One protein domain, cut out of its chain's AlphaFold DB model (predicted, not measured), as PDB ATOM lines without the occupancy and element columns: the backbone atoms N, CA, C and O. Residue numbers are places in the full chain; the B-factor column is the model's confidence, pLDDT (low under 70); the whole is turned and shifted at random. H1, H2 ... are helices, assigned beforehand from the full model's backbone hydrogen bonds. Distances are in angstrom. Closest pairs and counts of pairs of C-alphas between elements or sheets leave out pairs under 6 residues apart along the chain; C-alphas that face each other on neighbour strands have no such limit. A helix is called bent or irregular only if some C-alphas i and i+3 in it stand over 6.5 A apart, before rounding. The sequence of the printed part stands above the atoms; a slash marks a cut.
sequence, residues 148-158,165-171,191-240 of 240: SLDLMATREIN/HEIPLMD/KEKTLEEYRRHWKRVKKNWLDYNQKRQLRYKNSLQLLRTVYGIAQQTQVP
ATOM      1  N   SER A 148      32.212  31.064 -28.699       74.62
ATOM      2  CA  SER A 148      33.664  31.005 -28.862       74.62
ATOM      3  C   SER A 148      34.223  32.416 -29.049       74.62
ATOM      4  O   SER A 148      33.779  33.137 -29.941       74.62
ATOM      5  N   LEU A 149      35.180  32.815 -28.207       74.75
ATOM      6  CA  LEU A 149      35.821  34.140 -28.229       74.75
ATOM      7  C   LEU A 149      36.291  34.549 -29.635       74.75
ATOM      8  O   LEU A 149      36.209  35.719 -30.000       74.75
ATOM      9  N   ASP A 150      36.697  33.580 -30.451       77.31
ATOM     10  CA  ASP A 150      37.124  33.794 -31.835       77.31
ATOM     11  C   ASP A 150      35.978  34.242 -32.755       77.31
ATOM     12  O   ASP A 150      36.177  35.073 -33.636       77.31
ATOM     13  N   LEU A 151      34.748  33.770 -32.519       79.50
ATOM     14  CA  LEU A 151      33.561  34.230 -33.249       79.50
ATOM     15  C   LEU A 151      33.153  35.650 -32.841       79.50
ATOM     16  O   LEU A 151      32.518  36.353 -33.622       79.50
ATOM     17  N   MET A 152      33.482  36.070 -31.616       78.50
ATOM     18  CA  MET A 152      33.297  37.462 -31.198       78.50
ATOM     19  C   MET A 152      34.343  38.377 -31.833       78.50
ATOM     20  O   MET A 152      34.027  39.514 -32.160       78.50
ATOM     21  N   ALA A 153      35.564  37.876 -32.036       83.56
ATOM     22  CA  ALA A 153      36.667  38.646 -32.602       83.56
ATOM     23  C   ALA A 153      36.440  39.057 -34.067       83.56
ATOM     24  O   ALA A 153      37.022  40.038 -34.519       83.56
ATOM     25  N   THR A 154      35.601  38.324 -34.804       81.19
ATOM     26  CA  THR A 154      35.281  38.595 -36.217       81.19
ATOM     27  C   THR A 154      34.060  39.492 -36.418       81.19
ATOM     28  O   THR A 154      33.765  39.874 -37.549       81.19
ATOM     29  N   ARG A 155      33.329  39.824 -35.348       80.75
ATOM     30  CA  ARG A 155      32.150  40.703 -35.392       80.75
ATOM     31  C   ARG A 155      32.503  42.105 -34.907       80.75
ATOM     32  O   ARG A 155      33.524  42.308 -34.261       80.75
ATOM     33  N   GLU A 156      31.626  43.068 -35.178       82.38
ATOM     34  CA  GLU A 156      31.724  44.399 -34.579       82.38
ATOM     35  C   GLU A 156      31.565  44.301 -33.052       82.38
ATOM     36  O   GLU A 156      30.544  43.835 -32.536       82.38
ATOM     37  N   ILE A 157      32.610  44.697 -32.321       84.06
ATOM     38  CA  ILE A 157      32.659  44.619 -30.859       84.06
ATOM     39  C   ILE A 157      32.157  45.939 -30.280       84.06
ATOM     40  O   ILE A 157      32.897  46.915 -30.196       84.06
ATOM     41  N   ASN A 158      30.906  45.941 -29.823       85.81
ATOM     42  CA  ASN A 158      30.298  47.101 -29.161       85.81
ATOM     43  C   ASN A 158      30.599  47.151 -27.654       85.81
ATOM     44  O   ASN A 158      30.546  48.213 -27.039       85.81
ATOM     45  N   HIS A 165      32.746  36.565 -12.417       81.44
ATOM     46  CA  HIS A 165      32.157  36.809 -11.096       81.44
ATOM     47  C   HIS A 165      32.743  35.892 -10.013       81.44
ATOM     48  O   HIS A 165      32.788  36.278  -8.851       81.44
ATOM     49  N   GLU A 166      33.262  34.724 -10.402       86.19
ATOM     50  CA  GLU A 166      33.934  33.767  -9.509       86.19
ATOM     51  C   GLU A 166      35.210  34.340  -8.876       86.19
ATOM     52  O   GLU A 166      35.632  33.913  -7.803       86.19
ATOM     53  N   ILE A 167      35.840  35.312  -9.545       85.38
ATOM     54  CA  ILE A 167      37.092  35.912  -9.096       85.38
ATOM     55  C   ILE A 167      36.776  37.256  -8.434       85.38
ATOM     56  O   ILE A 167      36.291  38.172  -9.110       85.38
ATOM     57  N   PRO A 168      37.077  37.418  -7.133       85.38
ATOM     58  CA  PRO A 168      36.780  38.651  -6.424       85.38
ATOM     59  C   PRO A 168      37.583  39.824  -6.992       85.38
ATOM     60  O   PRO A 168      38.697  39.674  -7.505       85.38
ATOM     61  N   LEU A 169      37.026  41.030  -6.868       87.75
ATOM     62  CA  LEU A 169      37.750  42.251  -7.196       87.75
ATOM     63  C   LEU A 169      38.865  42.469  -6.165       87.75
ATOM     64  O   LEU A 169      38.606  42.790  -5.010       87.75
ATOM     65  N   MET A 170      40.110  42.295  -6.599       86.19
ATOM     66  CA  MET A 170      41.287  42.529  -5.765       86.19
ATOM     67  C   MET A 170      41.668  44.017  -5.744       86.19
ATOM     68  O   MET A 170      41.537  44.704  -6.764       86.19
ATOM     69  N   ASP A 171      42.193  44.500  -4.609       87.12
ATOM     70  CA  ASP A 171      42.755  45.857  -4.474       87.12
ATOM     71  C   ASP A 171      43.827  46.072  -5.565       87.12
ATOM     72  O   ASP A 171      44.599  45.157  -5.854       87.12
ATOM     73  N   LYS A 191      79.667  43.705   3.380       78.38
ATOM     74  CA  LYS A 191      78.797  44.549   2.528       78.38
ATOM     75  C   LYS A 191      78.166  43.778   1.352       78.38
ATOM     76  O   LYS A 191      77.057  44.079   0.933       78.38
ATOM     77  N   GLU A 192      78.853  42.763   0.838       80.69
ATOM     78  CA  GLU A 192      78.358  41.871  -0.212       80.69
ATOM     79  C   GLU A 192      77.190  40.975   0.241       80.69
ATOM     80  O   GLU A 192      76.235  40.785  -0.512       80.69
ATOM     81  N   LYS A 193      77.219  40.449   1.472       80.44
ATOM     82  CA  LYS A 193      76.148  39.623   2.054       80.44
ATOM     83  C   LYS A 193      74.874  40.432   2.275       80.44
ATOM     84  O   LYS A 193      73.802  39.978   1.877       80.44
ATOM     85  N   THR A 194      74.984  41.646   2.817       82.50
ATOM     86  CA  THR A 194      73.815  42.524   2.993       82.50
ATOM     87  C   THR A 194      73.209  42.909   1.642       82.50
ATOM     88  O   THR A 194      71.996  42.804   1.457       82.50
ATOM     89  N   LEU A 195      74.033  43.269   0.650       85.50
ATOM     90  CA  LEU A 195      73.567  43.537  -0.717       85.50
ATOM     91  C   LEU A 195      72.852  42.331  -1.342       85.50
ATOM     92  O   LEU A 195      71.816  42.503  -1.989       85.50
ATOM     93  N   GLU A 196      73.365  41.118  -1.145       86.31
ATOM     94  CA  GLU A 196      72.734  39.902  -1.661       86.31
ATOM     95  C   GLU A 196      71.385  39.617  -0.975       86.31
ATOM     96  O   GLU A 196      70.423  39.230  -1.646       86.31
ATOM     97  N   GLU A 197      71.246  39.886   0.325       85.75
ATOM     98  CA  GLU A 197      69.962  39.797   1.031       85.75
ATOM     99  C   GLU A 197      68.933  40.803   0.507       85.75
ATOM    100  O   GLU A 197      67.804  40.413   0.180       85.75
ATOM    101  N   TYR A 198      69.322  42.070   0.328       86.19
ATOM    102  CA  TYR A 198      68.460  43.079  -0.295       86.19
ATOM    103  C   TYR A 198      68.076  42.681  -1.720       86.19
ATOM    104  O   TYR A 198      66.909  42.790  -2.110       86.19
ATOM    105  N   ARG A 199      69.022  42.156  -2.505       89.06
ATOM    106  CA  ARG A 199      68.755  41.667  -3.863       89.06
ATOM    107  C   ARG A 199      67.731  40.532  -3.855       89.06
ATOM    108  O   ARG A 199      66.816  40.527  -4.683       89.06
ATOM    109  N   ARG A 200      67.851  39.577  -2.929       88.31
ATOM    110  CA  ARG A 200      66.880  38.483  -2.749       88.31
ATOM    111  C   ARG A 200      65.515  39.008  -2.319       88.31
ATOM    112  O   ARG A 200      64.503  38.563  -2.867       88.31
ATOM    113  N   HIS A 201      65.478  39.969  -1.400       87.94
ATOM    114  CA  HIS A 201      64.244  40.612  -0.967       87.94
ATOM    115  C   HIS A 201      63.532  41.302  -2.136       87.94
ATOM    116  O   HIS A 201      62.380  40.977  -2.423       87.94
ATOM    117  N   TRP A 202      64.218  42.163  -2.888       89.69
ATOM    118  CA  TRP A 202      63.625  42.859  -4.033       89.69
ATOM    119  C   TRP A 202      63.183  41.912  -5.151       89.69
ATOM    120  O   TRP A 202      62.130  42.126  -5.755       89.69
ATOM    121  N   LYS A 203      63.912  40.812  -5.391       91.56
ATOM    122  CA  LYS A 203      63.447  39.736  -6.285       91.56
ATOM    123  C   LYS A 203      62.130  39.125  -5.796       91.56
ATOM    124  O   LYS A 203      61.228  38.911  -6.605       91.56
ATOM    125  N   ARG A 204      61.993  38.876  -4.488       89.94
ATOM    126  CA  ARG A 204      60.759  38.357  -3.874       89.94
ATOM    127  C   ARG A 204      59.610  39.361  -3.973       89.94
ATOM    128  O   ARG A 204      58.504  38.960  -4.319       89.94
ATOM    129  N   VAL A 205      59.874  40.645  -3.730       89.69
ATOM    130  CA  VAL A 205      58.890  41.729  -3.888       89.69
ATOM    131  C   VAL A 205      58.401  41.803  -5.332       89.69
ATOM    132  O   VAL A 205      57.194  41.769  -5.564       89.69
ATOM    133  N   LYS A 206      59.320  41.814  -6.307       91.50
ATOM    134  CA  LYS A 206      58.979  41.798  -7.737       91.50
ATOM    135  C   LYS A 206      58.133  40.577  -8.098       91.50
ATOM    136  O   LYS A 206      57.130  40.727  -8.787       91.50
ATOM    137  N   LYS A 207      58.517  39.385  -7.630       91.62
ATOM    138  CA  LYS A 207      57.756  38.152  -7.874       91.62
ATOM    139  C   LYS A 207      56.342  38.243  -7.294       91.62
ATOM    140  O   LYS A 207      55.392  37.996  -8.017       91.62
ATOM    141  N   ASN A 208      56.199  38.675  -6.040       91.00
ATOM    142  CA  ASN A 208      54.884  38.849  -5.421       91.00
ATOM    143  C   ASN A 208      54.023  39.857  -6.198       91.00
ATOM    144  O   ASN A 208      52.851  39.609  -6.450       91.00
ATOM    145  N   TRP A 209      54.613  40.965  -6.653       90.94
ATOM    146  CA  TRP A 209      53.898  41.944  -7.470       90.94
ATOM    147  C   TRP A 209      53.377  41.343  -8.781       90.94
ATOM    148  O   TRP A 209      52.227  41.572  -9.157       90.94
ATOM    149  N   LEU A 210      54.213  40.560  -9.469       91.94
ATOM    150  CA  LEU A 210      53.827  39.866 -10.698       91.94
ATOM    151  C   LEU A 210      52.720  38.841 -10.435       91.94
ATOM    152  O   LEU A 210      51.706  38.870 -11.130       91.94
ATOM    153  N   ASP A 211      52.872  38.008  -9.405       91.88
ATOM    154  CA  ASP A 211      51.895  36.982  -9.027       91.88
ATOM    155  C   ASP A 211      50.547  37.618  -8.635       91.88
ATOM    156  O   ASP A 211      49.479  37.149  -9.037       91.88
ATOM    157  N   TYR A 212      50.579  38.721  -7.883       91.44
ATOM    158  CA  TYR A 212      49.389  39.472  -7.487       91.44
ATOM    159  C   TYR A 212      48.674  40.079  -8.693       91.44
ATOM    160  O   TYR A 212      47.460  39.935  -8.847       91.44
ATOM    161  N   ASN A 213      49.431  40.724  -9.583       90.94
ATOM    162  CA  ASN A 213      48.871  41.308 -10.790       90.94
ATOM    163  C   ASN A 213      48.298  40.229 -11.721       90.94
ATOM    164  O   ASN A 213      47.221  40.423 -12.280       90.94
ATOM    165  N   GLN A 214      48.958  39.073 -11.833       91.75
ATOM    166  CA  GLN A 214      48.449  37.940 -12.600       91.75
ATOM    167  C   GLN A 214      47.097  37.477 -12.050       91.75
ATOM    168  O   GLN A 214      46.138  37.390 -12.814       91.75
ATOM    169  N   LYS A 215      46.983  37.264 -10.730       90.75
ATOM    170  CA  LYS A 215      45.715  36.886 -10.079       90.75
ATOM    171  C   LYS A 215      44.614  37.919 -10.310       90.75
ATOM    172  O   LYS A 215      43.502  37.553 -10.675       90.75
ATOM    173  N   ARG A 216      44.937  39.208 -10.180       91.00
ATOM    174  CA  ARG A 216      43.998  40.308 -10.441       91.00
ATOM    175  C   ARG A 216      43.516  40.329 -11.895       91.00
ATOM    176  O   ARG A 216      42.343  40.588 -12.151       91.00
ATOM    177  N   GLN A 217      44.403  40.051 -12.850       91.12
ATOM    178  CA  GLN A 217      44.072  40.030 -14.276       91.12
ATOM    179  C   GLN A 217      43.230  38.819 -14.692       91.12
ATOM    180  O   GLN A 217      42.523  38.915 -15.694       91.12
ATOM    181  N   LEU A 218      43.245  37.713 -13.936       91.19
ATOM    182  CA  LEU A 218      42.436  36.525 -14.249       91.19
ATOM    183  C   LEU A 218      40.945  36.851 -14.366       91.19
ATOM    184  O   LEU A 218      40.268  36.294 -15.227       91.19
ATOM    185  N   ARG A 219      40.453  37.809 -13.571       91.56
ATOM    186  CA  ARG A 219      39.068  38.292 -13.641       91.56
ATOM    187  C   ARG A 219      38.675  38.785 -15.041       91.56
ATOM    188  O   ARG A 219      37.516  38.684 -15.426       91.56
ATOM    189  N   TYR A 220      39.643  39.272 -15.812       92.25
ATOM    190  CA  TYR A 220      39.476  39.843 -17.149       92.25
ATOM    191  C   TYR A 220      40.045  38.933 -18.252       92.25
ATOM    192  O   TYR A 220      40.374  39.402 -19.341       92.25
ATOM    193  N   LYS A 221      40.199  37.626 -17.988       91.75
ATOM    194  CA  LYS A 221      40.803  36.673 -18.935       91.75
ATOM    195  C   LYS A 221      40.126  36.704 -20.309       91.75
ATOM    196  O   LYS A 221      40.821  36.795 -21.316       91.75
ATOM    197  N   ASN A 222      38.793  36.681 -20.347       90.00
ATOM    198  CA  ASN A 222      38.025  36.623 -21.595       90.00
ATOM    199  C   ASN A 222      38.163  37.915 -22.407       90.00
ATOM    200  O   ASN A 222      38.440  37.866 -23.601       90.00
ATOM    201  N   SER A 223      38.059  39.080 -21.760       91.94
ATOM    202  CA  SER A 223      38.249  40.367 -22.437       91.94
ATOM    203  C   SER A 223      39.678  40.532 -22.958       91.94
ATOM    204  O   SER A 223      39.873  40.995 -24.076       91.94
ATOM    205  N   LEU A 224      40.689  40.107 -22.190       92.44
ATOM    206  CA  LEU A 224      42.085  40.134 -22.639       92.44
ATOM    207  C   LEU A 224      42.331  39.176 -23.806       92.44
ATOM    208  O   LEU A 224      43.087  39.508 -24.717       92.44
ATOM    209  N   GLN A 225      41.713  37.996 -23.786       92.00
ATOM    210  CA  GLN A 225      41.813  37.035 -24.878       92.00
ATOM    211  C   GLN A 225      41.171  37.579 -26.156       92.00
ATOM    212  O   GLN A 225      41.819  37.539 -27.196       92.00
ATOM    213  N   LEU A 226      39.972  38.166 -26.064       91.31
ATOM    214  CA  LEU A 226      39.304  38.810 -27.197       91.31
ATOM    215  C   LEU A 226      40.160  39.927 -27.805       91.31
ATOM    216  O   LEU A 226      40.331  40.005 -29.013       91.31
ATOM    217  N   LEU A 227      40.745  40.785 -26.969       91.94
ATOM    218  CA  LEU A 227      41.603  41.865 -27.458       91.94
ATOM    219  C   LEU A 227      42.852  41.330 -28.170       91.94
ATOM    220  O   LEU A 227      43.257  41.881 -29.190       91.94
ATOM    221  N   ARG A 228      43.451  40.243 -27.667       91.88
ATOM    222  CA  ARG A 228      44.598  39.591 -28.320       91.88
ATOM    223  C   ARG A 228      44.222  38.987 -29.669       91.88
ATOM    224  O   ARG A 228      45.008  39.110 -30.604       91.88
ATOM    225  N   THR A 229      43.057  38.349 -29.775       91.25
ATOM    226  CA  THR A 229      42.602  37.750 -31.036       91.25
ATOM    227  C   THR A 229      42.275  38.827 -32.063       91.25
ATOM    228  O   THR A 229      42.793  38.762 -33.173       91.25
ATOM    229  N   VAL A 230      41.533  39.869 -31.681       91.12
ATOM    230  CA  VAL A 230      41.238  41.028 -32.544       91.12
ATOM    231  C   VAL A 230      42.521  41.699 -33.023       91.12
ATOM    232  O   VAL A 230      42.661  41.981 -34.209       91.12
ATOM    233  N   TYR A 231      43.481  41.914 -32.121       92.12
ATOM    234  CA  TYR A 231      44.775  42.485 -32.481       92.12
ATOM    235  C   TYR A 231      45.537  41.600 -33.477       92.12
ATOM    236  O   TYR A 231      46.065  42.106 -34.463       92.12
ATOM    237  N   GLY A 232      45.557  40.281 -33.255       91.06
ATOM    238  CA  GLY A 232      46.181  39.328 -34.175       91.06
ATOM    239  C   GLY A 232      45.537  39.334 -35.564       91.06
ATOM    240  O   GLY A 232      46.252  39.370 -36.563       91.06
ATOM    241  N   ILE A 233      44.203  39.368 -35.629       88.88
ATOM    242  CA  ILE A 233      43.453  39.477 -36.890       88.88
ATOM    243  C   ILE A 233      43.799  40.793 -37.595       88.88
ATOM    244  O   ILE A 233      44.158  40.784 -38.769       88.88
ATOM    245  N   ALA A 234      43.768  41.916 -36.870       88.25
ATOM    246  CA  ALA A 234      44.080  43.230 -37.423       88.25
ATOM    247  C   ALA A 234      45.497  43.285 -38.016       88.25
ATOM    248  O   ALA A 234      45.679  43.795 -39.121       88.25
ATOM    249  N   GLN A 235      46.490  42.707 -37.331       90.19
ATOM    250  CA  GLN A 235      47.858  42.629 -37.846       90.19
ATOM    251  C   GLN A 235      47.960  41.812 -39.139       90.19
ATOM    252  O   GLN A 235      48.682  42.219 -40.039       90.19
ATOM    253  N   GLN A 236      47.232  40.698 -39.255       85.75
ATOM    254  CA  GLN A 236      47.239  39.869 -40.466       85.75
ATOM    255  C   GLN A 236      46.568  40.573 -41.651       85.75
ATOM    256  O   GLN A 236      47.054  40.477 -42.771       85.75
ATOM    257  N   THR A 237      45.487  41.321 -41.410       81.88
ATOM    258  CA  THR A 237      44.773  42.057 -42.470       81.88
ATOM    259  C   THR A 237      45.515  43.290 -42.993       81.88
ATOM    260  O   THR A 237      45.160  43.802 -44.049       81.88
ATOM    261  N   GLN A 238      46.519  43.786 -42.263       73.94
ATOM    262  CA  GLN A 238      47.324  44.946 -42.666       73.94
ATOM    263  C   GLN A 238      48.598  44.578 -43.438       73.94
ATOM    264  O   GLN A 238      49.337  45.479 -43.833       73.94
ATOM    265  N   VAL A 239      48.870  43.288 -43.661       55.12
ATOM    266  CA  VAL A 239      49.977  42.856 -44.519       55.12
ATOM    267  C   VAL A 239      49.469  42.795 -45.969       55.12
ATOM    268  O   VAL A 239      48.562  42.004 -46.230       55.12
ATOM    269  N   PRO A 240      49.983  43.642 -46.883       55.41
ATOM    270  CA  PRO A 240      49.622  43.628 -48.301       55.41
ATOM    271  C   PRO A 240      50.182  42.416 -49.056       55.41
ATOM    272  O   PRO A 240      51.245  41.890 -48.648       55.41
TER     273      PRO A 240
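What this domain is: This is residues 148 to 158, 165 to 171 and 191 to 240 of the 240 residues of the protein "Hypothetical protein" of Meloidogyne enterolobii (UniProt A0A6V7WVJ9). Two helices meet near their ends as an L: H2 is the long arm, H3 the shorter one, and a very short helix, H1, packs on the side of H3 away from H2. Most of the long arm, residues 191 to 211 of H2, sticks out free, and a separate short piece without a named element, residues 165 to 171, passes near the corner of the L. The printed part has 68 residues with three named helices, H1, H2 and H3 in that order along the chain, and no named strand; the class is all helix. The whole is extended, with a radius of gyration of the C-alphas of 19.6 A, and flat, spanning 59 by 38 by 16 A.

How they stand to each other: H1, residues 149 to 153, touches H3, residues 221 to 237, with 10 pairs of C-alphas within 8 A. The closest C-alphas of the two are those of Ala 153 and Val 230, 5.2 A apart, and their centres are 8.7 A apart. H1 is apart from H2, residues 191 to 218. H2 touches no helix. H2 and H3 meet only through their link, which has 2 residues and is tight. In H1, H2 and H3 every pair of O of residue i and N of residue i+4 is within hydrogen-bond range.

Where its parts are: H1 runs from Leu 149, with its C-alpha at (35.821, 34.140, -28.229), to Ala 153. H2 has 28 residues and is the longest helix; it begins at Lys 191, with its C-alpha at (78.797, 44.549, 2.528), and ends at Leu 218, with its C-alpha at (42.436, 36.525, -14.249), 40.8 A away. H3 has 17 residues, from Lys 221 to Thr 237, and measures 24.5 A from first to last C-alpha; C-alpha 237 is at (44.773, 42.057, -42.470). No helix is bent or irregular.

The domain as a whole: The two C-alphas farthest apart are those of Arg 155 and Lys 191, at 60.2 A. Residues 191 to 211, which belong to H2, stand free, and so do residues 235 to 240, of which 235 to 237 belong to H3. The body without them has 41 residues and spans 33 by 18 by 16 A. Residues 159 to 164 are not printed, and C-alphas 158 and 165 are 20.9 A apart across that cut. Residues 172 to 190 are not printed either, and C-alphas 171 and 191 are 36.7 A apart across that cut. The link from H1 to H2 runs across both cuts, with 25 of its 37 residues not printed. The mean pLDDT of the printed part is 86.2, and residues 239 to 240 are under 70; Pro 240 is the chain's last residue.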